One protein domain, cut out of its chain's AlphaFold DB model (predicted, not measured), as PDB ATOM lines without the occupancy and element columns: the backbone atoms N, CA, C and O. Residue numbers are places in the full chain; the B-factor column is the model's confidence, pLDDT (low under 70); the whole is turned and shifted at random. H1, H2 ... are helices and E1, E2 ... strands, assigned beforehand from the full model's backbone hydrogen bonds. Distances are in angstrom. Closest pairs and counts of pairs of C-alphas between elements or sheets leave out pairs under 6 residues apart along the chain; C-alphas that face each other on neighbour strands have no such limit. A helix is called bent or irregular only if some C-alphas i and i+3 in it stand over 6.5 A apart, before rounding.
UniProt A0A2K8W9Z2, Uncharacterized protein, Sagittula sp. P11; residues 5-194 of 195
ATOM      1  N   ASP A   5     375.432 366.943 628.076       68.69
ATOM      2  CA  ASP A   5     374.646 367.377 626.934       68.69
ATOM      3  C   ASP A   5     373.856 368.641 627.279       68.69
ATOM      4  O   ASP A   5     373.160 368.719 628.296       68.69
ATOM      5  N   PHE A   6     373.979 369.654 626.430       73.25
ATOM      6  CA  PHE A   6     373.198 370.879 626.524       73.25
ATOM      7  C   PHE A   6     372.519 371.140 625.194       73.25
ATOM      8  O   PHE A   6     373.190 371.375 624.194       73.25
ATOM      9  N   ASN A   7     371.188 371.121 625.219       78.88
ATOM     10  CA  ASN A   7     370.342 371.381 624.064       78.88
ATOM     11  C   ASN A   7     369.697 372.759 624.202       78.88
ATOM     12  O   ASN A   7     369.166 373.085 625.269       78.88
ATOM     13  N   PHE A   8     369.715 373.556 623.140       79.06
ATOM     14  CA  PHE A   8     369.004 374.831 623.089       79.06
ATOM     15  C   PHE A   8     368.505 375.137 621.678       79.06
ATOM     16  O   PHE A   8     369.051 374.655 620.687       79.06
ATOM     17  N   GLU A   9     367.445 375.938 621.600       78.19
ATOM     18  CA  GLU A   9     366.808 376.321 620.341       78.19
ATOM     19  C   GLU A   9     367.145 377.772 619.986       78.19
ATOM     20  O   GLU A   9     367.140 378.658 620.848       78.19
ATOM     21  N   GLY A  10     367.449 378.004 618.708       70.44
ATOM     22  CA  GLY A  10     367.574 379.340 618.128       70.44
ATOM     23  C   GLY A  10     366.204 379.963 617.845       70.44
ATOM     24  O   GLY A  10     365.176 379.287 617.842       70.44
ATOM     25  N   GLN A  11     366.172 381.267 617.560       68.31
ATOM     26  CA  GLN A  11     364.910 381.989 617.316       68.31
ATOM     27  C   GLN A  11     364.162 381.519 616.051       68.31
ATOM     28  O   GLN A  11     362.956 381.732 615.945       68.31
ATOM     29  N   ASN A  12     364.856 380.842 615.130       68.56
ATOM     30  CA  ASN A  12     364.332 380.412 613.831       68.56
ATOM     31  C   ASN A  12     363.935 378.921 613.771       68.56
ATOM     32  O   ASN A  12     363.663 378.405 612.690       68.56
ATOM     33  N   GLY A  13     363.880 378.218 614.910       71.81
ATOM     34  CA  GLY A  13     363.580 376.775 614.957       71.81
ATOM     35  C   GLY A  13     364.791 375.863 614.720       71.81
ATOM     36  O   GLY A  13     364.629 374.653 614.558       71.81
ATOM     37  N   GLU A  14     365.989 376.445 614.721       79.88
ATOM     38  CA  GLU A  14     367.273 375.746 614.743       79.88
ATOM     39  C   GLU A  14     367.486 375.065 616.099       79.88
ATOM     40  O   GLU A  14     367.114 375.619 617.138       79.88
ATOM     41  N   SER A  15     368.146 373.909 616.118       83.75
ATOM     42  CA  SER A  15     368.539 373.242 617.363       83.75
ATOM     43  C   SER A  15     370.048 373.094 617.453       83.75
ATOM     44  O   SER A  15     370.682 372.621 616.508       83.75
ATOM     45  N   TYR A  16     370.589 373.420 618.618       84.62
ATOM     46  CA  TYR A  16     371.997 373.288 618.951       84.62
ATOM     47  C   TYR A  16     372.143 372.285 620.086       84.62
ATOM     48  O   TYR A  16     371.395 372.333 621.066       84.62
ATOM     49  N   GLN A  17     373.126 371.406 619.967       86.19
ATOM     50  CA  GLN A  17     373.518 370.476 621.013       86.19
ATOM     51  C   GLN A  17     375.026 370.545 621.196       86.19
ATOM     52  O   GLN A  17     375.783 370.615 620.231       86.19
ATOM     53  N   ILE A  18     375.460 370.561 622.450       83.31
ATOM     54  CA  ILE A  18     376.875 370.617 622.796       83.31
ATOM     55  C   ILE A  18     377.157 369.572 623.853       83.31
ATOM     56  O   ILE A  18     376.485 369.543 624.887       83.31
ATOM     57  N   GLU A  19     378.163 368.744 623.603       85.69
ATOM     58  CA  GLU A  19     378.594 367.714 624.534       85.69
ATOM     59  C   GLU A  19     380.068 367.862 624.866       85.69
ATOM     60  O   GLU A  19     380.925 367.733 623.996       85.69
ATOM     61  N   PHE A  20     380.373 368.077 626.143       83.56
ATOM     62  CA  PHE A  20     381.754 368.182 626.603       83.56
ATOM     63  C   PHE A  20     382.226 366.908 627.298       83.56
ATOM     64  O   PHE A  20     381.514 366.298 628.099       83.56
ATOM     65  N   ALA A  21     383.483 366.567 627.036       83.75
ATOM     66  CA  ALA A  21     384.149 365.357 627.469       83.75
ATOM     67  C   ALA A  21     385.606 365.631 627.897       83.75
ATOM     68  O   ALA A  21     386.429 366.076 627.110       83.75
ATOM     69  N   LEU A  22     385.965 365.286 629.133       81.25
ATOM     70  CA  LEU A  22     387.346 365.133 629.613       81.25
ATOM     71  C   LEU A  22     387.934 363.750 629.298       81.25
ATOM     72  O   LEU A  22     387.578 362.744 629.920       81.25
ATOM     73  N   ASP A  23     388.902 363.667 628.393       73.31
ATOM     74  CA  ASP A  23     389.598 362.400 628.157       73.31
ATOM     75  C   ASP A  23     390.688 362.160 629.214       73.31
ATOM     76  O   ASP A  23     391.874 362.379 628.981       73.31
ATOM     77  N   HIS A  24     390.287 361.697 630.404       66.56
ATOM     78  CA  HIS A  24     391.219 361.434 631.507       66.56
ATOM     79  C   HIS A  24     392.313 360.409 631.162       66.56
ATOM     80  O   HIS A  24     393.393 360.477 631.745       66.56
ATOM     81  N   LEU A  25     392.051 359.446 630.271       59.69
ATOM     82  CA  LEU A  25     393.003 358.375 629.956       59.69
ATOM     83  C   LEU A  25     394.081 358.858 628.984       59.69
ATOM     84  O   LEU A  25     395.263 358.664 629.268       59.69
ATOM     85  N   ALA A  26     393.700 359.533 627.894       62.75
ATOM     86  CA  ALA A  26     394.673 360.116 626.970       62.75
ATOM     87  C   ALA A  26     395.458 361.266 627.622       62.75
ATOM     88  O   ALA A  26     396.675 361.350 627.457       62.75
ATOM     89  N   ALA A  27     394.784 362.094 628.428       61.69
ATOM     90  CA  ALA A  27     395.383 363.194 629.183       61.69
ATOM     91  C   ALA A  27     396.512 362.713 630.117       61.69
ATOM     92  O   ALA A  27     397.624 363.237 630.087       61.69
ATOM     93  N   LEU A  28     396.270 361.654 630.900       64.06
ATOM     94  CA  LEU A  28     397.273 361.113 631.826       64.06
ATOM     95  C   LEU A  28     398.445 360.417 631.120       64.06
ATOM     96  O   LEU A  28     399.548 360.417 631.657       64.06
ATOM     97  N   GLN A  29     398.232 359.824 629.942       65.81
ATOM     98  CA  GLN A  29     399.309 359.183 629.174       65.81
ATOM     99  C   GLN A  29     400.226 360.192 628.477       65.81
ATOM    100  O   GLN A  29     401.406 359.908 628.284       65.81
ATOM    101  N   ARG A  30     399.687 361.355 628.100       66.12
ATOM    102  CA  ARG A  30     400.413 362.423 627.395       66.12
ATOM    103  C   ARG A  30     400.919 363.534 628.313       66.12
ATOM    104  O   ARG A  30     401.559 364.460 627.834       66.12
ATOM    105  N   ASN A  31     400.647 363.439 629.619       64.31
ATOM    106  CA  ASN A  31     400.881 364.513 630.591       64.31
ATOM    107  C   ASN A  31     400.238 365.839 630.168       64.31
ATOM    108  O   ASN A  31     400.815 366.913 630.327       64.31
ATOM    109  N   ALA A  32     399.031 365.732 629.633       70.06
ATOM    110  CA  ALA A  32     398.262 366.834 629.102       70.06
ATOM    111  C   ALA A  32     396.930 366.942 629.842       70.06
ATOM    112  O   ALA A  32     396.503 366.005 630.515       70.06
ATOM    113  N   ALA A  33     396.240 368.067 629.713       75.00
ATOM    114  CA  ALA A  33     394.829 368.159 630.072       75.00
ATOM    115  C   ALA A  33     394.028 368.361 628.792       75.00
ATOM    116  O   ALA A  33     394.335 369.275 628.037       75.00
ATOM    117  N   ARG A  34     393.037 367.491 628.557       82.50
ATOM    118  CA  ARG A  34     392.296 367.422 627.296       82.50
ATOM    119  C   ARG A  34     390.791 367.554 627.514       82.50
ATOM    120  O   ARG A  34     390.211 366.757 628.254       82.50
ATOM    121  N   VAL A  35     390.173 368.518 626.835       82.12
ATOM    122  CA  VAL A  35     388.713 368.644 626.707       82.12
ATOM    123  C   VAL A  35     388.365 368.437 625.243       82.12
ATOM    124  O   VAL A  35     388.922 369.107 624.381       82.12
ATOM    125  N   THR A  36     387.440 367.532 624.971       85.25
ATOM    126  CA  THR A  36     386.821 367.347 623.664       85.25
ATOM    127  C   THR A  36     385.375 367.802 623.749       85.25
ATOM    128  O   THR A  36     384.694 367.545 624.742       85.25
ATOM    129  N   CYS A  37     384.917 368.494 622.719       83.31
ATOM    130  CA  CYS A  37     383.557 368.964 622.594       83.31
ATOM    131  C   CYS A  37     382.982 368.524 621.254       83.31
ATOM    132  O   CYS A  37     383.618 368.741 620.226       83.31
ATOM    133  N   LEU A  38     381.781 367.955 621.277       83.81
ATOM    134  CA  LEU A  38     380.962 367.699 620.100       83.81
ATOM    135  C   LEU A  38     379.912 368.807 620.001       83.81
ATOM    136  O   LEU A  38     379.089 368.959 620.902       83.81
ATOM    137  N   GLY A  39     379.971 369.604 618.943       81.81
ATOM    138  CA  GLY A  39     378.941 370.565 618.574       81.81
ATOM    139  C   GLY A  39     378.048 369.977 617.492       81.81
ATOM    140  O   GLY A  39     378.548 369.475 616.491       81.81
ATOM    141  N   ILE A  40     376.738 370.042 617.687       82.50
ATOM    142  CA  ILE A  40     375.740 369.586 616.725       82.50
ATOM    143  C   ILE A  40     374.790 370.743 616.433       82.50
ATOM    144  O   ILE A  40     374.271 371.377 617.353       82.50
ATOM    145  N   TYR A  41     374.531 370.990 615.157       82.44
ATOM    146  CA  TYR A  41     373.592 372.000 614.678       82.44
ATOM    147  C   TYR A  41     372.596 371.379 613.708       82.44
ATOM    148  O   TYR A  41     372.960 370.568 612.856       82.44
ATOM    149  N   LYS A  42     371.331 371.784 613.816       82.38
ATOM    150  CA  LYS A  42     370.288 371.485 612.832       82.38
ATOM    151  C   LYS A  42     369.578 372.772 612.463       82.38
ATOM    152  O   LYS A  42     368.998 373.416 613.334       82.38
ATOM    153  N   GLU A  43     369.565 373.081 611.174       74.62
ATOM    154  CA  GLU A  43     368.879 374.257 610.628       74.62
ATOM    155  C   GLU A  43     367.354 374.183 610.835       74.62
ATOM    156  O   GLU A  43     366.703 375.190 611.090       74.62
ATOM    157  N   ASN A  44     366.768 372.982 610.772       71.56
ATOM    158  CA  ASN A  44     365.361 372.727 611.093       71.56
ATOM    159  C   ASN A  44     365.151 371.257 611.533       71.56
ATOM    160  O   ASN A  44     366.042 370.430 611.321       71.56
ATOM    161  N   PRO A  45     363.980 370.875 612.093       66.88
ATOM    162  CA  PRO A  45     363.739 369.520 612.615       66.88
ATOM    163  C   PRO A  45     363.853 368.389 611.583       66.88
ATOM    164  O   PRO A  45     363.902 367.219 611.960       66.88
ATOM    165  N   THR A  46     363.830 368.727 610.292       67.25
ATOM    166  CA  THR A  46     363.868 367.783 609.170       67.25
ATOM    167  C   THR A  46     365.211 367.745 608.443       67.25
ATOM    168  O   THR A  46     365.386 366.896 607.575       67.25
ATOM    169  N   ALA A  47     366.137 368.647 608.775       74.38
ATOM    170  CA  ALA A  47     367.475 368.692 608.203       74.38
ATOM    171  C   ALA A  47     368.398 367.683 608.897       74.38
ATOM    172  O   ALA A  47     368.232 367.371 610.082       74.38
ATOM    173  N   ASP A  48     369.391 367.197 608.154       81.31
ATOM    174  CA  ASP A  48     370.444 366.367 608.727       81.31
ATOM    175  C   ASP A  48     371.297 367.202 609.699       81.31
ATOM    176  O   ASP A  48     371.610 368.360 609.403       81.31
ATOM    177  N   PRO A  49     371.667 366.652 610.871       81.19
ATOM    178  CA  PRO A  49     372.577 367.328 611.781       81.19
ATOM    179  C   PRO A  49     373.956 367.507 611.159       81.19
ATOM    180  O   PRO A  49     374.512 366.584 610.563       81.19
ATOM    181  N   ILE A  50     374.527 368.683 611.384       82.00
ATOM    182  CA  ILE A  50     375.946 368.943 611.181       82.00
ATOM    183  C   ILE A  50     376.634 368.718 612.518       82.00
ATOM    184  O   ILE A  50     376.237 369.311 613.519       82.00
ATOM    185  N   GLU A  51     377.652 367.868 612.527       84.12
ATOM    186  CA  GLU A  51     378.442 367.537 613.708       84.12
ATOM    187  C   GLU A  51     379.866 368.056 613.524       84.12
ATOM    188  O   GLU A  51     380.442 367.920 612.444       84.12
ATOM    189  N   ILE A  52     380.427 368.649 614.575       80.00
ATOM    190  CA  ILE A  52     381.826 369.052 614.613       80.00
ATOM    191  C   ILE A  52     382.444 368.724 615.962       80.00
ATOM    192  O   ILE A  52     381.855 368.965 617.016       80.00
ATOM    193  N   THR A  53     383.663 368.216 615.940       85.44
ATOM    194  CA  THR A  53     384.462 367.993 617.135       85.44
ATOM    195  C   THR A  53     385.501 369.094 617.259       85.44
ATOM    196  O   THR A  53     386.185 369.420 616.298       85.44
ATOM    197  N   PHE A  54     385.695 369.645 618.451       86.06
ATOM    198  CA  PHE A  54     386.910 370.391 618.760       86.06
ATOM    199  C   PHE A  54     387.556 369.855 620.029       86.06
ATOM    200  O   PHE A  54     386.893 369.344 620.932       86.06
ATOM    201  N   THR A  55     388.876 369.931 620.084       88.19
ATOM    202  CA  THR A  55     389.684 369.461 621.204       88.19
ATOM    203  C   THR A  55     390.621 370.569 621.657       88.19
ATOM    204  O   THR A  55     391.216 371.255 620.837       88.19
ATOM    205  N   MET A  56     390.793 370.706 622.967       87.75
ATOM    206  CA  MET A  56     391.849 371.518 623.560       87.75
ATOM    207  C   MET A  56     392.764 370.673 624.403       87.75
ATOM    208  O   MET A  56     392.280 369.860 625.193       87.75
ATOM    209  N   GLU A  57     394.060 370.906 624.261       86.94
ATOM    210  CA  GLU A  57     395.104 370.189 624.970       86.94
ATOM    211  C   GLU A  57     396.150 371.176 625.498       86.94
ATOM    212  O   GLU A  57     396.667 371.986 624.739       86.94
ATOM    213  N   ILE A  58     396.489 371.108 626.789       82.94
ATOM    214  CA  ILE A  58     397.736 371.732 627.259       82.94
ATOM    215  C   ILE A  58     398.881 370.760 626.996       82.94
ATOM    216  O   ILE A  58     398.956 369.717 627.653       82.94
ATOM    217  N   ALA A  59     399.755 371.103 626.052       74.94
ATOM    218  CA  ALA A  59     400.912 370.297 625.697       74.94
ATOM    219  C   ALA A  59     402.096 370.568 626.642       74.94
ATOM    220  O   ALA A  59     402.344 371.696 627.063       74.94
ATOM    221  N   GLN A  60     402.853 369.504 626.943       67.75
ATOM    222  CA  GLN A  60     404.152 369.538 627.631       67.75
ATOM    223  C   GLN A  60     404.181 370.217 629.016       67.75
ATOM    224  O   GLN A  60     404.909 371.176 629.238       67.75
ATOM    225  N   MET A  61     403.514 369.635 630.018       67.50
ATOM    226  CA  MET A  61     403.627 370.095 631.418       67.50
ATOM    227  C   MET A  61     405.000 369.797 632.099       67.50
ATOM    228  O   MET A  61     405.163 370.012 633.307       67.50
ATOM    229  N   ASP A  62     405.992 369.282 631.356       57.94
ATOM    230  CA  ASP A  62     407.322 368.872 631.841       57.94
ATOM    231  C   ASP A  62     408.347 370.029 631.796       57.94
ATOM    232  O   ASP A  62     409.224 370.116 630.943       57.94
ATOM    233  N   GLY A  63     408.258 370.921 632.784       53.03
ATOM    234  CA  GLY A  63     409.431 371.462 633.485       53.03
ATOM    235  C   GLY A  63     410.507 372.259 632.728       53.03
ATOM    236  O   GLY A  63     411.625 372.310 633.243       53.03
ATOM    237  N   GLY A  64     410.230 372.921 631.597       53.22
ATOM    238  CA  GLY A  64     411.162 373.959 631.114       53.22
ATOM    239  C   GLY A  64     411.110 374.401 629.651       53.22
ATOM    240  O   GLY A  64     411.871 375.299 629.296       53.22
ATOM    241  N   GLN A  65     410.260 373.823 628.802       55.69
ATOM    242  CA  GLN A  65     409.929 374.414 627.499       55.69
ATOM    243  C   GLN A  65     408.476 374.885 627.535       55.69
ATOM    244  O   GLN A  65     407.656 374.239 628.181       55.69
ATOM    245  N   GLY A  66     408.215 376.065 626.962       72.38
ATOM    246  CA  GLY A  66     406.956 376.797 627.116       72.38
ATOM    247  C   GLY A  66     405.745 375.905 626.863       72.38
ATOM    248  O   GLY A  66     405.605 375.350 625.777       72.38
ATOM    249  N   GLU A  67     404.902 375.748 627.887       82.88
ATOM    250  CA  GLU A  67     403.629 375.041 627.765       82.88
ATOM    251  C   GLU A  67     402.783 375.756 626.706       82.88
ATOM    252  O   GLU A  67     402.773 376.989 626.662       82.88
ATOM    253  N   THR A  68     402.050 375.011 625.884       87.00
ATOM    254  CA  THR A  68     401.102 375.594 624.928       87.00
ATOM    255  C   THR A  68     399.692 375.101 625.201       87.00
ATOM    256  O   THR A  68     399.494 373.969 625.643       87.00
ATOM    257  N   LEU A  69     398.698 375.950 624.951       88.62
ATOM    258  CA  LEU A  69     397.315 375.523 624.778       88.62
ATOM    259  C   LEU A  69     397.072 375.318 623.283       88.62
ATOM    260  O   LEU A  69     396.958 376.282 622.525       88.62
ATOM    261  N   ASP A  70     397.002 374.057 622.885       88.06
ATOM    262  CA  ASP A  70     396.750 373.635 621.516       88.06
ATOM    263  C   ASP A  70     395.250 373.411 621.310       88.06
ATOM    264  O   ASP A  70     394.569 372.803 622.142       88.06
ATOM    265  N   ILE A  71     394.731 373.903 620.189       87.25
ATOM    266  CA  ILE A  71     393.320 373.831 619.822       87.25
ATOM    267  C   ILE A  71     393.215 373.124 618.477       87.25
ATOM    268  O   ILE A  71     393.828 373.523 617.483       87.25
ATOM    269  N   PHE A  72     392.392 372.087 618.452       86.69
ATOM    270  CA  PHE A  72     392.114 371.268 617.290       86.69
ATOM    271  C   PHE A  72     390.636 371.363 616.943       86.69
ATOM    272  O   PHE A  72     389.790 371.334 617.836       86.69
ATOM    273  N   VAL A  73     390.330 371.424 615.655       84.12
ATOM    274  CA  VAL A  73     388.980 371.201 615.128       84.12
ATOM    275  C   VAL A  73     389.060 369.982 614.225       84.12
ATOM    276  O   VAL A  73     389.941 369.893 613.369       84.12
ATOM    277  N   GLU A  74     388.189 369.016 614.488       83.75
ATOM    278  CA  GLU A  74     388.344 367.624 614.089       83.75
ATOM    279  C   GLU A  74     389.724 367.119 614.540       83.75
ATOM    280  O   GLU A  74     389.997 367.031 615.740       83.75
ATOM    281  N   ASP A  75     390.627 366.892 613.590       81.19
ATOM    282  CA  ASP A  75     392.005 366.459 613.824       81.19
ATOM    283  C   ASP A  75     393.048 367.492 613.350       81.19
ATOM    284  O   ASP A  75     394.253 367.221 613.353       81.19
ATOM    285  N   ARG A  76     392.615 368.685 612.924       82.19
ATOM    286  CA  ARG A  76     393.509 369.747 612.445       82.19
ATOM    287  C   ARG A  76     393.858 370.686 613.593       82.19
ATOM    288  O   ARG A  76     392.967 371.273 614.197       82.19
ATOM    289  N   LEU A  77     395.153 370.860 613.865       84.12
ATOM    290  CA  LEU A  77     395.642 371.925 614.745       84.12
ATOM    291  C   LEU A  77     395.330 373.270 614.084       84.12
ATOM    292  O   LEU A  77     395.854 373.561 613.008       84.12
ATOM    293  N   ILE A  78     394.474 374.060 614.719       80.25
ATOM    294  CA  ILE A  78     394.080 375.383 614.220       80.25
ATOM    295  C   ILE A  78     394.798 376.506 614.960       80.25
ATOM    296  O   ILE A  78     394.969 377.585 614.410       80.25
ATOM    297  N   ALA A  79     395.232 376.257 616.196       82.69
ATOM    298  CA  ALA A  79     395.820 377.270 617.057       82.69
ATOM    299  C   ALA A  79     396.720 376.631 618.121       82.69
ATOM    300  O   ALA A  79     396.399 375.572 618.655       82.69
ATOM    301  N   SER A  80     397.829 377.294 618.447       85.88
ATOM    302  CA  SER A  80     398.724 376.931 619.551       85.88
ATOM    303  C   SER A  80     399.130 378.207 620.281       85.88
ATOM    304  O   SER A  80     399.674 379.127 619.668       85.88
ATOM    305  N   ILE A  81     398.779 378.302 621.563       85.75
ATOM    306  CA  ILE A  81     398.939 379.517 622.374       85.75
ATOM    307  C   ILE A  81     400.063 379.289 623.380       85.75
ATOM    308  O   ILE A  81     399.884 378.459 624.274       85.75
ATOM    309  N   PRO A  82     401.182 380.024 623.296       87.19
ATOM    310  CA  PRO A  82     402.222 379.981 624.315       87.19
ATOM    311  C   PRO A  82     401.681 380.446 625.672       87.19
ATOM    312  O   PRO A  82     401.083 381.514 625.785       87.19
ATOM    313  N   LEU A  83     401.873 379.635 626.714       86.19
ATOM    314  CA  LEU A  83     401.370 379.919 628.061       86.19
ATOM    315  C   LEU A  83     402.321 380.758 628.928       86.19
ATOM    316  O   LEU A  83     402.061 380.951 630.122       86.19
ATOM    317  N   ASP A  84     403.423 381.211 628.333       85.44
ATOM    318  CA  ASP A  84     404.379 382.192 628.847       85.44
ATOM    319  C   ASP A  84     404.082 383.629 628.367       85.44
ATOM    320  O   ASP A  84     404.634 384.581 628.921       85.44
ATOM    321  N   ASP A  85     403.166 383.810 627.407       87.19
ATOM    322  CA  ASP A  85     402.633 385.115 626.995       87.19
ATOM    323  C   ASP A  85     401.577 385.617 628.000       87.19
ATOM    324  O   ASP A  85     400.362 385.578 627.775       87.19
ATOM    325  N   HIS A  86     402.063 386.033 629.171       86.38
ATOM    326  CA  HIS A  86     401.228 386.460 630.293       86.38
ATOM    327  C   HIS A  86     400.306 387.635 629.937       86.38
ATOM    328  O   HIS A  86     399.123 387.583 630.265       86.38
ATOM    329  N   ASP A  87     400.813 388.636 629.214       86.75
ATOM    330  CA  ASP A  87     400.054 389.839 628.852       86.75
ATOM    331  C   ASP A  87     398.861 389.505 627.942       86.75
ATOM    332  O   ASP A  87     397.783 390.093 628.053       86.75
ATOM    333  N   ARG A  88     399.023 388.558 627.010       87.38
ATOM    334  CA  ARG A  88     397.914 388.092 626.167       87.38
ATOM    335  C   ARG A  88     396.884 387.305 626.966       87.38
ATOM    336  O   ARG A  88     395.686 387.496 626.755       87.38
ATOM    337  N   ILE A  89     397.337 386.426 627.859       88.38
ATOM    338  CA  ILE A  89     396.450 385.611 628.698       88.38
ATOM    339  C   ILE A  89     395.632 386.495 629.636       88.38
ATOM    340  O   ILE A  89     394.426 386.287 629.747       88.38
ATOM    341  N   GLU A  90     396.259 387.486 630.268       88.31
ATOM    342  CA  GLU A  90     395.581 388.428 631.158       88.31
ATOM    343  C   GLU A  90     394.505 389.203 630.398       88.31
ATOM    344  O   GLU A  90     393.335 389.117 630.764       88.31
ATOM    345  N   ARG A  91     394.843 389.809 629.249       89.06
ATOM    346  CA  ARG A  91     393.858 390.495 628.391       89.06
ATOM    347  C   ARG A  91     392.702 389.593 627.967       89.06
ATOM    348  O   ARG A  91     391.564 390.046 627.895       89.06
ATOM    349  N   PHE A  92     392.982 388.332 627.641       88.81
ATOM    350  CA  PHE A  92     391.945 387.375 627.267       88.81
ATOM    351  C   PHE A  92     391.013 387.062 628.444       88.81
ATOM    352  O   PHE A  92     389.794 387.077 628.277       88.81
ATOM    353  N   LEU A  93     391.570 386.797 629.629       88.75
ATOM    354  CA  LEU A  93     390.795 386.496 630.833       88.75
ATOM    355  C   LEU A  93     390.003 387.712 631.329       88.75
ATOM    356  O   LEU A  93     388.849 387.551 631.719       88.75
ATOM    357  N   GLU A  94     390.581 388.911 631.268       86.38
ATOM    358  CA  GLU A  94     389.893 390.176 631.543       86.38
ATOM    359  C   GLU A  94     388.720 390.370 630.582       86.38
ATOM    360  O   GLU A  94     387.591 390.544 631.033       86.38
ATOM    361  N   ALA A  95     388.937 390.221 629.270       81.75
ATOM    362  CA  ALA A  95     387.869 390.321 628.275       81.75
ATOM    363  C   ALA A  95     386.760 389.272 628.486       81.75
ATOM    364  O   ALA A  95     385.593 389.517 628.167       81.75
ATOM    365  N   GLU A  96     387.091 388.102 629.039       82.31
ATOM    366  CA  GLU A  96     386.114 387.068 629.380       82.31
ATOM    367  C   GLU A  96     385.269 387.431 630.611       82.31
ATOM    368  O   GLU A  96     384.076 387.121 630.644       82.31
ATOM    369  N   GLN A  97     385.866 388.122 631.590       76.25
ATOM    370  CA  GLN A  97     385.205 388.592 632.812       76.25
ATOM    371  C   GLN A  97     384.394 389.877 632.597       76.25
ATOM    372  O   GLN A  97     383.283 390.000 633.117       76.25
ATOM    373  N   GLU A  98     384.931 390.827 631.830       65.00
ATOM    374  CA  GLU A  98     384.343 392.146 631.572       65.00
ATOM    375  C   GLU A  98     383.171 392.109 630.595       65.00
ATOM    376  O   GLU A  98     382.467 393.111 630.458       65.00
ATOM    377  N   GLN A  99     382.921 390.954 629.961       58.19
ATOM    378  CA  GLN A  99     381.878 390.727 628.963       58.19
ATOM    379  C   GLN A  99     380.443 390.852 629.522       58.19
ATOM    380  O   GLN A  99     379.635 389.921 629.575       58.19
ATOM    381  N   THR A 100     380.114 392.079 629.905       46.22
ATOM    382  CA  THR A 100     378.794 392.647 630.161       46.22
ATOM    383  C   THR A 100     378.289 393.415 628.931       46.22
ATOM    384  O   THR A 100     377.083 393.625 628.811       46.22
ATOM    385  N   SER A 101     379.187 393.767 627.996       41.06
ATOM    386  CA  SER A 101     378.928 394.555 626.785       41.06
ATOM    387  C   SER A 101     379.429 393.834 625.516       41.06
ATOM    388  O   SER A 101     380.518 393.269 625.535       41.06
ATOM    389  N   PRO A 102     378.669 393.851 624.406       42.16
ATOM    390  CA  PRO A 102     379.046 393.232 623.129       42.16
ATOM    391  C   PRO A 102     380.002 394.082 622.261       42.16
ATOM    392  O   PRO A 102     380.218 393.734 621.106       42.16
ATOM    393  N   PHE A 103     380.529 395.205 622.768       41.53
ATOM    394  CA  PHE A 103     381.326 396.169 621.982       41.53
ATOM    395  C   PHE A 103     382.827 396.190 622.303       41.53
ATOM    396  O   PHE A 103     383.578 396.877 621.610       41.53
ATOM    397  N   ASP A 104     383.266 395.461 623.325       42.78
ATOM    398  CA  ASP A 104     384.682 395.340 623.666       42.78
ATOM    399  C   ASP A 104     385.279 394.120 622.952       42.78
ATOM    400  O   ASP A 104     384.567 393.149 622.697       42.78
ATOM    401  N   LYS A 105     386.561 394.220 622.563       53.22
ATOM    402  CA  LYS A 105     387.296 393.263 621.710       53.22
ATOM    403  C   LYS A 105     386.849 391.811 621.904       53.22
ATOM    404  O   LYS A 105     386.817 391.318 623.031       53.22
ATOM    405  N   ASP A 106     386.573 391.122 620.798       74.12
ATOM    406  CA  ASP A 106     386.177 389.717 620.819       74.12
ATOM    407  C   ASP A 106     387.306 388.888 621.471       74.12
ATOM    408  O   ASP A 106     388.439 388.907 620.983       74.12
ATOM    409  N   PRO A 107     387.059 388.157 622.577       79.75
ATOM    410  CA  PRO A 107     388.051 387.262 623.154       79.75
ATOM    411  C   PRO A 107     388.584 386.261 622.137       79.75
ATOM    412  O   PRO A 107     389.708 385.805 622.300       79.75
ATOM    413  N   TRP A 108     387.822 385.935 621.087       81.69
ATOM    414  CA  TRP A 108     388.323 385.171 619.949       81.69
ATOM    415  C   TRP A 108     389.508 385.859 619.262       81.69
ATOM    416  O   TRP A 108     390.523 385.212 619.018       81.69
ATOM    417  N   GLU A 109     389.423 387.162 618.989       80.94
ATOM    418  CA  GLU A 109     390.502 387.931 618.354       80.94
ATOM    419  C   GLU A 109     391.752 387.974 619.239       80.94
ATOM    420  O   GLU A 109     392.864 387.785 618.755       80.94
ATOM    421  N   ILE A 110     391.587 388.156 620.554       84.44
ATOM    422  CA  ILE A 110     392.714 388.133 621.505       84.44
ATOM    423  C   ILE A 110     393.316 386.720 621.582       84.44
ATOM    424  O   ILE A 110     394.538 386.538 621.580       84.44
ATOM    425  N   LEU A 111     392.459 385.698 621.619       82.44
ATOM    426  CA  LEU A 111     392.869 384.298 621.670       82.44
ATOM    427  C   LEU A 111     393.579 383.858 620.392       82.44
ATOM    428  O   LEU A 111     394.428 382.980 620.474       82.44
ATOM    429  N   THR A 112     393.302 384.478 619.246       79.69
ATOM    430  CA  THR A 112     393.910 384.152 617.941       79.69
ATOM    431  C   THR A 112     395.005 385.128 617.497       79.69
ATOM    432  O   THR A 112     395.686 384.886 616.503       79.69
ATOM    433  N   GLU A 113     395.260 386.185 618.270       80.50
ATOM    434  CA  GLU A 113     396.295 387.188 617.998       80.50
ATOM    435  C   GLU A 113     397.670 386.553 617.695       80.50
ATOM    436  O   GLU A 113     398.167 385.700 618.429       80.50
ATOM    437  N   GLY A 114     398.306 386.935 616.586       72.25
ATOM    438  CA  GLY A 114     399.636 386.428 616.221       72.25
ATOM    439  C   GLY A 114     399.695 384.952 615.795       72.25
ATOM    440  O   GLY A 114     400.795 384.431 615.616       72.25
ATOM    441  N   MET A 115     398.552 384.279 615.625       76.69
ATOM    442  CA  MET A 115     398.491 382.949 615.011       76.69
ATOM    443  C   MET A 115     398.533 383.035 613.487       76.69
ATOM    444  O   MET A 115     398.216 384.073 612.903       76.69
ATOM    445  N   ASP A 116     398.913 381.930 612.842       68.88
ATOM    446  CA  ASP A 116     398.839 381.813 611.390       68.88
ATOM    447  C   ASP A 116     397.375 381.908 610.944       68.88
ATOM    448  O   ASP A 116     396.590 380.965 611.088       68.88
ATOM    449  N   ALA A 117     397.027 383.082 610.419       60.34
ATOM    450  CA  ALA A 117     395.691 383.385 609.958       60.34
ATOM    451  C   ALA A 117     395.237 382.374 608.906       60.34
ATOM    452  O   ALA A 117     394.078 382.009 608.930       60.34
ATOM    453  N   GLU A 118     396.106 381.857 608.034       57.16
ATOM    454  CA  GLU A 118     395.702 380.911 606.983       57.16
ATOM    455  C   GLU A 118     395.264 379.554 607.579       57.16
ATOM    456  O   GLU A 118     394.290 378.949 607.131       57.16
ATOM    457  N   ALA A 119     395.895 379.121 608.677       59.47
ATOM    458  CA  ALA A 119     395.521 377.905 609.403       59.47
ATOM    459  C   ALA A 119     394.213 378.051 610.208       59.47
ATOM    460  O   ALA A 119     393.419 377.104 610.265       59.47
ATOM    461  N   VAL A 120     393.976 379.232 610.792       62.44
ATOM    462  CA  VAL A 120     392.738 379.575 611.519       62.44
ATOM    463  C   VAL A 120     391.579 379.850 610.538       62.44
ATOM    464  O   VAL A 120     390.452 379.400 610.765       62.44
ATOM    465  N   LEU A 121     391.861 380.519 609.412       54.03
ATOM    466  CA  LEU A 121     390.927 380.870 608.332       54.03
ATOM    467  C   LEU A 121     390.402 379.643 607.608       54.03
ATOM    468  O   LEU A 121     389.202 379.547 607.403       54.03
ATOM    469  N   ASP A 122     391.226 378.658 607.287       59.25
ATOM    470  CA  ASP A 122     390.723 377.480 606.574       59.25
ATOM    471  C   ASP A 122     389.691 376.652 607.363       59.25
ATOM    472  O   ASP A 122     388.971 375.853 606.767       59.25
ATOM    473  N   THR A 123     389.643 376.788 608.694       60.19
ATOM    474  CA  THR A 123     388.872 375.871 609.552       60.19
ATOM    475  C   THR A 123     387.810 376.569 610.401       60.19
ATOM    476  O   THR A 123     386.774 375.964 610.667       60.19
ATOM    477  N   VAL A 124     388.026 377.823 610.827       61.81
ATOM    478  CA  VAL A 124     387.090 378.538 611.721       61.81
ATOM    479  C   VAL A 124     386.723 379.944 611.236       61.81
ATOM    480  O   VAL A 124     385.554 380.306 611.338       61.81
ATOM    481  N   ASP A 125     387.655 380.733 610.681       57.72
ATOM    482  CA  ASP A 125     387.340 382.099 610.199       57.72
ATOM    483  C   ASP A 125     386.871 382.161 608.728       57.72
ATOM    484  O   ASP A 125     386.279 383.151 608.302       57.72
ATOM    485  N   GLY A 126     387.107 381.111 607.940       54.09
ATOM    486  CA  GLY A 126     386.583 380.935 606.580       54.09
ATOM    487  C   GLY A 126     385.146 380.424 606.568       54.09
ATOM    488  O   GLY A 126     384.471 380.483 605.538       54.09
ATOM    489  N   ILE A 127     384.659 379.983 607.730       55.59
ATOM    490  CA  ILE A 127     383.232 379.903 607.982       55.59
ATOM    491  C   ILE A 127     382.755 381.357 608.116       55.59
ATOM    492  O   ILE A 127     383.273 382.080 608.973       55.59
ATOM    493  N   PRO A 128     381.811 381.821 607.272       52.78
ATOM    494  CA  PRO A 128     381.326 383.190 607.343       52.78
ATOM    495  C   PRO A 128     380.959 383.538 608.785       52.78
ATOM    496  O   PRO A 128     380.295 382.751 609.453       52.78
ATOM    497  N   LEU A 129     381.341 384.730 609.257       52.12
ATOM    498  CA  LEU A 129     381.047 385.234 610.612       52.12
ATOM    499  C   LEU A 129     379.540 385.307 610.951       52.12
ATOM    500  O   LEU A 129     379.182 385.745 612.039       52.12
ATOM    501  N   GLY A 130     378.670 384.862 610.041       61.09
ATOM    502  CA  GLY A 130     377.249 384.645 610.254       61.09
ATOM    503  C   GLY A 130     376.748 383.234 609.991       61.09
ATOM    504  O   GLY A 130     375.588 383.065 609.634       61.09
ATOM    505  N   ASP A 131     377.599 382.228 610.146       74.25
ATOM    506  CA  ASP A 131     377.171 380.837 610.164       74.25
ATOM    507  C   ASP A 131     376.916 380.370 611.615       74.25
ATOM    508  O   ASP A 131     377.783 380.537 612.486       74.25
ATOM    509  N   PRO A 132     375.760 379.751 611.903       78.06
ATOM    510  CA  PRO A 132     375.463 379.126 613.190       78.06
ATOM    511  C   PRO A 132     376.555 378.201 613.744       78.06
ATOM    512  O   PRO A 132     376.809 378.200 614.955       78.06
ATOM    513  N   MET A 133     377.246 377.450 612.882       79.31
ATOM    514  CA  MET A 133     378.358 376.592 613.289       79.31
ATOM    515  C   MET A 133     379.600 377.392 613.653       79.31
ATOM    516  O   MET A 133     380.242 377.058 614.649       79.31
ATOM    517  N   ALA A 134     379.924 378.477 612.939       79.31
ATOM    518  CA  ALA A 134     381.013 379.370 613.354       79.31
ATOM    519  C   ALA A 134     380.763 379.923 614.759       79.31
ATOM    520  O   ALA A 134     381.657 379.882 615.609       79.31
ATOM    521  N   CYS A 135     379.539 380.392 615.018       81.38
ATOM    522  CA  CYS A 135     379.135 380.874 616.336       81.38
ATOM    523  C   CYS A 135     379.348 379.805 617.417       81.38
ATOM    524  O   CYS A 135     379.933 380.094 618.463       81.38
ATOM    525  N   LEU A 136     378.917 378.570 617.149       84.75
ATOM    526  CA  LEU A 136     379.047 377.440 618.066       84.75
ATOM    527  C   LEU A 136     380.513 377.083 618.356       84.75
ATOM    528  O   LEU A 136     380.899 376.943 619.519       84.75
ATOM    529  N   ILE A 137     381.340 376.973 617.314       83.88
ATOM    530  CA  ILE A 137     382.758 376.599 617.418       83.88
ATOM    531  C   ILE A 137     383.533 377.660 618.199       83.88
ATOM    532  O   ILE A 137     384.217 377.335 619.171       83.88
ATOM    533  N   LYS A 138     383.385 378.940 617.834       84.12
ATOM    534  CA  LYS A 138     384.073 380.051 618.508       84.12
ATOM    535  C   LYS A 138     383.653 380.164 619.968       84.12
ATOM    536  O   LYS A 138     384.506 380.257 620.852       84.12
ATOM    537  N   ALA A 139     382.350 380.078 620.245       86.31
ATOM    538  CA  ALA A 139     381.822 380.083 621.605       86.31
ATOM    539  C   ALA A 139     382.350 378.908 622.439       86.31
ATOM    540  O   ALA A 139     382.658 379.068 623.628       86.31
ATOM    541  N   GLY A 140     382.436 377.728 621.824       86.75
ATOM    542  CA  GLY A 140     382.966 376.516 622.432       86.75
ATOM    543  C   GLY A 140     384.434 376.673 622.794       86.75
ATOM    544  O   GLY A 140     384.825 376.402 623.934       86.75
ATOM    545  N   ILE A 141     385.217 377.207 621.858       87.75
ATOM    546  CA  ILE A 141     386.642 377.426 622.045       87.75
ATOM    547  C   ILE A 141     386.897 378.469 623.137       87.75
ATOM    548  O   ILE A 141     387.510 378.156 624.154       87.75
ATOM    549  N   VAL A 142     386.358 379.680 623.002       88.50
ATOM    550  CA  VAL A 142     386.588 380.764 623.973       88.50
ATOM    551  C   VAL A 142     386.225 380.332 625.397       88.50
ATOM    552  O   VAL A 142     387.015 380.514 626.322       88.50
ATOM    553  N   SER A 143     385.059 379.705 625.580       89.00
ATOM    554  CA  SER A 143     384.590 379.303 626.915       89.00
ATOM    555  C   SER A 143     385.465 378.213 627.538       89.00
ATOM    556  O   SER A 143     385.717 378.230 628.744       89.00
ATOM    557  N   THR A 144     385.948 377.275 626.722       89.62
ATOM    558  CA  THR A 144     386.810 376.183 627.187       89.62
ATOM    559  C   THR A 144     388.219 376.690 627.492       89.62
ATOM    560  O   THR A 144     388.749 376.394 628.564       89.62
ATOM    561  N   ALA A 145     388.799 377.509 626.609       90.25
ATOM    562  CA  ALA A 145     390.130 378.093 626.775       90.25
ATOM    563  C   ALA A 145     390.216 378.959 628.039       90.25
ATOM    564  O   ALA A 145     391.148 378.810 628.829       90.25
ATOM    565  N   ALA A 146     389.201 379.791 628.291       90.69
ATOM    566  CA  ALA A 146     389.106 380.582 629.516       90.69
ATOM    567  C   ALA A 146     389.148 379.706 630.763       90.69
ATOM    568  O   ALA A 146     389.955 379.938 631.661       90.69
ATOM    569  N   GLN A 147     388.354 378.633 630.791       90.56
ATOM    570  CA  GLN A 147     388.333 377.744 631.945       90.56
ATOM    571  C   GLN A 147     389.648 376.970 632.124       90.56
ATOM    572  O   GLN A 147     390.060 376.748 633.263       90.56
ATOM    573  N   PHE A 148     390.327 376.589 631.037       89.81
ATOM    574  CA  PHE A 148     391.675 376.015 631.095       89.81
ATOM    575  C   PHE A 148     392.665 376.959 631.763       89.81
ATOM    576  O   PHE A 148     393.353 376.557 632.702       89.81
ATOM    577  N   LEU A 149     392.719 378.203 631.292       90.12
ATOM    578  CA  LEU A 149     393.666 379.208 631.761       90.12
ATOM    579  C   LEU A 149     393.391 379.595 633.219       90.12
ATOM    580  O   LEU A 149     394.314 379.566 634.030       90.12
ATOM    581  N   THR A 150     392.126 379.813 633.594       90.69
ATOM    582  CA  THR A 150     391.732 380.056 634.992       90.69
ATOM    583  C   THR A 150     392.076 378.871 635.898       90.69
ATOM    584  O   THR A 150     392.632 379.047 636.982       90.69
ATOM    585  N   CYS A 151     391.784 377.637 635.472       89.88
ATOM    586  CA  CYS A 151     392.149 376.461 636.261       89.88
ATOM    587  C   CYS A 151     393.667 376.320 636.401       89.88
ATOM    588  O   CYS A 151     394.130 375.954 637.480       89.88
ATOM    589  N   ARG A 152     394.439 376.621 635.349       86.88
ATOM    590  CA  ARG A 152     395.906 376.594 635.372       86.88
ATOM    591  C   ARG A 152     396.485 377.615 636.345       86.88
ATOM    592  O   ARG A 152     397.392 377.259 637.086       86.88
ATOM    593  N   GLU A 153     395.968 378.840 636.364       85.00
ATOM    594  CA  GLU A 153     396.436 379.903 637.264       85.00
ATOM    595  C   GLU A 153     396.325 379.495 638.742       85.00
ATOM    596  O   GLU A 153     397.190 379.805 639.557       85.00
ATOM    597  N   SER A 154     395.300 378.705 639.077       81.69
ATOM    598  CA  SER A 154     395.108 378.169 640.428       81.69
ATOM    599  C   SER A 154     396.047 377.007 640.801       81.69
ATOM    600  O   SER A 154     396.020 376.538 641.944       81.69
ATOM    601  N   LEU A 155     396.859 376.502 639.864       83.38
ATOM    602  CA  LEU A 155     397.749 375.369 640.108       83.38
ATOM    603  C   LEU A 155     399.030 375.798 640.816       83.38
ATOM    604  O   LEU A 155     399.735 376.714 640.402       83.38
ATOM    605  N   ASP A 156     399.416 375.015 641.819       78.06
ATOM    606  CA  ASP A 156     400.759 375.085 642.372       78.06
ATOM    607  C   ASP A 156     401.771 374.510 641.363       78.06
ATOM    608  O   ASP A 156     401.871 373.294 641.148       78.06
ATOM    609  N   LEU A 157     402.541 375.407 640.741       72.44
ATOM    610  CA  LEU A 157     403.548 375.066 639.738       72.44
ATOM    611  C   LEU A 157     404.732 374.258 640.305       72.44
ATOM    612  O   LEU A 157     405.499 373.694 639.522       72.44
ATOM    613  N   SER A 158     404.860 374.140 641.631       74.12
ATOM    614  CA  SER A 158     405.871 373.298 642.287       74.12
ATOM    615  C   SER A 158     405.496 371.808 642.331       74.12
ATOM    616  O   SER A 158     406.338 370.956 642.625       74.12
ATOM    617  N   LEU A 159     404.242 371.465 642.015       74.06
ATOM    618  CA  LEU A 159     403.771 370.083 642.013       74.06
ATOM    619  C   LEU A 159     404.405 369.256 640.884       74.06
ATOM    620  O   LEU A 159     404.659 369.734 639.783       74.06
ATOM    621  N   GLY A 160     404.594 367.960 641.137       76.38
ATOM    622  CA  GLY A 160     404.976 367.013 640.090       76.38
ATOM    623  C   GLY A 160     403.899 366.885 639.006       76.38
ATOM    624  O   GLY A 160     402.706 367.036 639.278       76.38
ATOM    625  N   LEU A 161     404.329 366.531 637.799       76.38
ATOM    626  CA  LEU A 161     403.536 366.427 636.570       76.38
ATOM    627  C   LEU A 161     402.150 365.787 636.749       76.38
ATOM    628  O   LEU A 161     401.123 366.432 636.567       76.38
ATOM    629  N   ALA A 162     402.109 364.546 637.240       76.44
ATOM    630  CA  ALA A 162     400.860 363.813 637.439       76.44
ATOM    631  C   ALA A 162     399.888 364.510 638.411       76.44
ATOM    632  O   ALA A 162     398.669 364.379 638.281       76.44
ATOM    633  N   LYS A 163     400.405 365.257 639.399       81.44
ATOM    634  CA  LYS A 163     399.572 366.028 640.333       81.44
ATOM    635  C   LYS A 163     399.018 367.282 639.665       81.44
ATOM    636  O   LYS A 163     397.836 367.554 639.859       81.44
ATOM    637  N   LYS A 164     399.823 367.986 638.863       81.25
ATOM    638  CA  LYS A 164     399.378 369.146 638.073       81.25
ATOM    639  C   LYS A 164     398.264 368.758 637.108       81.25
ATOM    640  O   LYS A 164     397.175 369.318 637.184       81.25
ATOM    641  N   THR A 165     398.489 367.722 636.300       81.00
ATOM    642  CA  THR A 165     397.492 367.203 635.356       81.00
ATOM    643  C   THR A 165     396.204 366.803 636.070       81.00
ATOM    644  O   THR A 165     395.110 367.181 635.658       81.00
ATOM    645  N   ARG A 166     396.304 366.080 637.193       82.19
ATOM    646  CA  ARG A 166     395.120 365.668 637.957       82.19
ATOM    647  C   ARG A 166     394.370 366.852 638.564       82.19
ATOM    648  O   ARG A 166     393.141 366.837 638.558       82.19
ATOM    649  N   ALA A 167     395.078 367.841 639.098       85.75
ATOM    650  CA  ALA A 167     394.473 369.044 639.662       85.75
ATOM    651  C   ALA A 167     393.746 369.849 638.576       85.75
ATOM    652  O   ALA A 167     392.579 370.189 638.760       85.75
ATOM    653  N   LEU A 168     394.377 370.028 637.413       86.19
ATOM    654  CA  LEU A 168     393.779 370.701 636.264       86.19
ATOM    655  C   LEU A 168     392.516 369.981 635.777       86.19
ATOM    656  O   LEU A 168     391.456 370.592 635.686       86.19
ATOM    657  N   LEU A 169     392.589 368.665 635.557       85.12
ATOM    658  CA  LEU A 169     391.432 367.856 635.152       85.12
ATOM    659  C   LEU A 169     390.306 367.880 636.192       85.12
ATOM    660  O   LEU A 169     389.133 367.837 635.830       85.12
ATOM    661  N   THR A 170     390.646 367.946 637.482       87.50
ATOM    662  CA  THR A 170     389.650 368.060 638.557       87.50
ATOM    663  C   THR A 170     388.954 369.419 638.506       87.50
ATOM    664  O   THR A 170     387.726 369.460 638.554       87.50
ATOM    665  N   CYS A 171     389.711 370.511 638.362       90.50
ATOM    666  CA  CYS A 171     389.159 371.859 638.235       90.50
ATOM    667  C   CYS A 171     388.271 371.992 636.990       90.50
ATOM    668  O   CYS A 171     387.141 372.470 637.091       90.50
ATOM    669  N   LEU A 172     388.731 371.496 635.836       88.44
ATOM    670  CA  LEU A 172     387.939 371.471 634.606       88.44
ATOM    671  C   LEU A 172     386.645 370.682 634.809       88.44
ATOM    672  O   LEU A 172     385.570 371.195 634.521       88.44
ATOM    673  N   GLY A 173     386.730 369.485 635.401       86.12
ATOM    674  CA  GLY A 173     385.573 368.632 635.689       86.12
ATOM    675  C   GLY A 173     384.527 369.300 636.579       86.12
ATOM    676  O   GLY A 173     383.331 369.151 636.338       86.12
ATOM    677  N   GLN A 174     384.963 370.074 637.575       89.69
ATOM    678  CA  GLN A 174     384.073 370.844 638.449       89.69
ATOM    679  C   GLN A 174     383.393 372.016 637.727       89.69
ATOM    680  O   GLN A 174     382.302 372.417 638.126       89.69
ATOM    681  N   ASN A 175     384.002 372.532 636.657       89.12
ATOM    682  CA  ASN A 175     383.523 373.693 635.908       89.12
ATOM    683  C   ASN A 175     382.902 373.346 634.541       89.12
ATOM    684  O   ASN A 175     382.525 374.253 633.805       89.12
ATOM    685  N   MET A 176     382.720 372.062 634.207       84.88
ATOM    686  CA  MET A 176     382.130 371.631 632.924       84.88
ATOM    687  C   MET A 176     380.750 372.242 632.661       84.88
ATOM    688  O   MET A 176     380.465 372.679 631.549       84.88
ATOM    689  N   ALA A 177     379.899 372.320 633.688       85.12
ATOM    690  CA  ALA A 177     378.590 372.956 633.560       85.12
ATOM    691  C   ALA A 177     378.713 374.457 633.249       85.12
ATOM    692  O   ALA A 177     377.972 374.975 632.418       85.12
ATOM    693  N   THR A 178     379.673 375.146 633.872       86.62
ATOM    694  CA  THR A 178     379.958 376.562 633.607       86.62
ATOM    695  C   THR A 178     380.429 376.773 632.172       86.62
ATOM    696  O   THR A 178     379.926 377.681 631.512       86.62
ATOM    697  N   ILE A 179     381.343 375.923 631.679       88.06
ATOM    698  CA  ILE A 179     381.816 375.956 630.286       88.06
ATOM    699  C   ILE A 179     380.616 375.863 629.344       88.06
ATOM    700  O   ILE A 179     380.410 376.753 628.524       88.06
ATOM    701  N   ALA A 180     379.780 374.841 629.513       85.06
ATOM    702  CA  ALA A 180     378.670 374.601 628.605       85.06
ATOM    703  C   ALA A 180     377.594 375.698 628.642       85.06
ATOM    704  O   ALA A 180     377.110 376.116 627.590       85.06
ATOM    705  N   ILE A 181     377.259 376.224 629.827       85.31
ATOM    706  CA  ILE A 181     376.331 377.358 629.965       85.31
ATOM    707  C   ILE A 181     376.881 378.590 629.238       85.31
ATOM    708  O   ILE A 181     376.149 379.240 628.491       85.31
ATOM    709  N   LYS A 182     378.168 378.909 629.427       87.00
ATOM    710  CA  LYS A 182     378.814 380.035 628.738       87.00
ATOM    711  C   LYS A 182     378.812 379.839 627.224       87.00
ATOM    712  O   LYS A 182     378.467 380.773 626.501       87.00
ATOM    713  N   THR A 183     379.122 378.635 626.747       87.00
ATOM    714  CA  THR A 183     379.080 378.312 625.318       87.00
ATOM    715  C   THR A 183     377.677 378.488 624.742       87.00
ATOM    716  O   THR A 183     377.531 379.147 623.713       87.00
ATOM    717  N   ALA A 184     376.639 377.972 625.406       84.38
ATOM    718  CA  ALA A 184     375.257 378.118 624.950       84.38
ATOM    719  C   ALA A 184     374.833 379.594 624.883       84.38
ATOM    720  O   ALA A 184     374.323 380.050 623.862       84.38
ATOM    721  N   LEU A 185     375.115 380.376 625.933       85.44
ATOM    722  CA  LEU A 185     374.799 381.809 625.967       85.44
ATOM    723  C   LEU A 185     375.521 382.596 624.867       85.44
ATOM    724  O   LEU A 185     374.920 383.473 624.248       85.44
ATOM    725  N   ARG A 186     376.796 382.291 624.610       83.88
ATOM    726  CA  ARG A 186     377.573 382.922 623.533       83.88
ATOM    727  C   ARG A 186     377.060 382.543 622.155       83.88
ATOM    728  O   ARG A 186     376.901 383.429 621.324       83.88
ATOM    729  N   THR A 187     376.745 381.266 621.944       84.38
ATOM    730  CA  THR A 187     376.176 380.787 620.679       84.38
ATOM    731  C   THR A 187     374.858 381.500 620.399       84.38
ATOM    732  O   THR A 187     374.709 382.100 619.343       84.38
ATOM    733  N   LEU A 188     373.946 381.543 621.379       82.38
ATOM    734  CA  LEU A 188     372.664 382.242 621.255       82.38
ATOM    735  C   LEU A 188     372.829 383.733 620.943       82.38
ATOM    736  O   LEU A 188     372.114 384.261 620.098       82.38
ATOM    737  N   ARG A 189     373.761 384.421 621.615       80.56
ATOM    738  CA  ARG A 189     374.035 385.845 621.355       80.56
ATOM    739  C   ARG A 189     374.595 386.070 619.956       80.56
ATOM    740  O   ARG A 189     374.149 386.993 619.290       80.56
ATOM    741  N   CYS A 190     375.551 385.246 619.538       79.00
ATOM    742  CA  CYS A 190     376.159 385.319 618.215       79.00
ATOM    743  C   CYS A 190     375.101 385.107 617.127       79.00
ATOM    744  O   CYS A 190     374.934 385.970 616.275       79.00
ATOM    745  N   VAL A 191     374.297 384.045 617.239       78.44
ATOM    746  CA  VAL A 191     373.226 383.723 616.283       78.44
ATOM    747  C   VAL A 191     372.135 384.795 616.257       78.44
ATOM    748  O   VAL A 191     371.659 385.162 615.188       78.44
ATOM    749  N   ALA A 192     371.765 385.363 617.408       75.94
ATOM    750  CA  ALA A 192     370.781 386.447 617.465       75.94
ATOM    751  C   ALA A 192     371.243 387.740 616.769       75.94
ATOM    752  O   ALA A 192     370.400 388.573 616.461       75.94
ATOM    753  N   MET A 193     372.546 387.927 616.535       70.56
ATOM    754  CA  MET A 193     373.067 389.054 615.749       70.56
ATOM    755  C   MET A 193     373.048 388.791 614.234       70.56
ATOM    756  O   MET A 193     373.351 389.699 613.463       70.56
ATOM    757  N   LEU A 194     372.717 387.567 613.807       64.50
ATOM    758  CA  LEU A 194     372.645 387.172 612.396       64.50
ATOM    759  C   LEU A 194     371.257 387.379 611.782       64.50
ATOM    760  O   LEU A 194     371.148 387.471 610.559       64.50
TER     761      LEU A 194
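This is residues 5 to 194 of the 195 residues of an uncharacterized protein of Sagittula sp. P11 (UniProt A0A2K8W9Z2). A twisted six-stranded sheet curls round one long helix, H5, and the bent helix H6 covers the E1 to E3 part of the same face, its second arm beside H5. The helical hairpin of H2 and H3 packs over H5 on the side away from the sheet, H4 packs at the edge strand E6, and short H1 is on the sheet's other face. The printed part has 190 residues, with six named helices and six named strands that follow along the chain as E1 E2 H1 E3 E4 E5 E6 H2 H3 H4 H5 H6; the sheet runs E1 E2 E3 E4 E5 E6, antiparallel throughout, and the class is mixed, helices and strands. The whole is compact, with a radius of gyration of the C-alphas of 16.3 A, and elongated, spanning 52 by 33 by 31 A.

E1, residues 5 to 9, begins at C-alpha 5 (374.646, 367.377, 626.934). E2 is residues 15 to 22, 23.9 A long, and H1 residues 24 to 30. E3, residues 33 to 42, measures 30.2 A and E4, residues 50 to 59, 28.9 A. E5 is residues 68 to 73, E6 76 to 82, H2 86 to 98, H3 107 to 112 and H4 117 to 125. H4 is only just irregular: C-alphas 122 and 125 are 6.8 A apart. H5, residues 132 to 153, runs 31.9 A from (375.463, 379.126, 613.190). H6, residues 161 to 192, was assigned as one helix by its hydrogen bonds but is bent, with C-alphas 174 and 177 7.6 A apart; its arms are H6a, residues 161 to 174, and H6b, residues 177 to 192, which ends at C-alpha 192 (370.781, 386.447, 617.465).

Across the sheet, N 6 and O 18 of the hairpin E1 and E2 are 2.9 A apart, N 21 and O 36 of E2 and E3 2.8 A, N 37 and O 54 of the hairpin E3 and E4 2.8 A, N 55 and O 72 of the hairpin E4 and E5 2.8 A, and N 71 and O 79 of the hairpin E5 and E6 2.8 A, each within hydrogen-bond range. E3 to E6 form a meander, each strand the antiparallel neighbour of the one before. There are three layers, helices on both faces of a sheet: H4, H5, H6a and H6b on one face, H1 on the other. H5 is the hub; H6b touches it at a tilt of 34 degrees, only just shallow, opposite ways, closest at the C-alphas of Ala 139 and Thr 183, 4.9 A. H2 touches residues 146 to 150 of H5 at a steep tilt of 63 degrees, with the C-alphas of Leu 93 and Ala 146 closest at 6.3 A. Every O i to N i+4 pair is within hydrogen-bond range in H1, H2, H3, H5, H6a and H6b, and 3 of 5 in H4.

The C-alphas farthest apart, of Thr 46 and Ser 158, are 53.8 A apart. The printed part has no cut and no long link. Mean pLDDT of the printed part is 77.5; 43 residues are under 70, among them 24 to 31, 98 to 105 and 116 to 130.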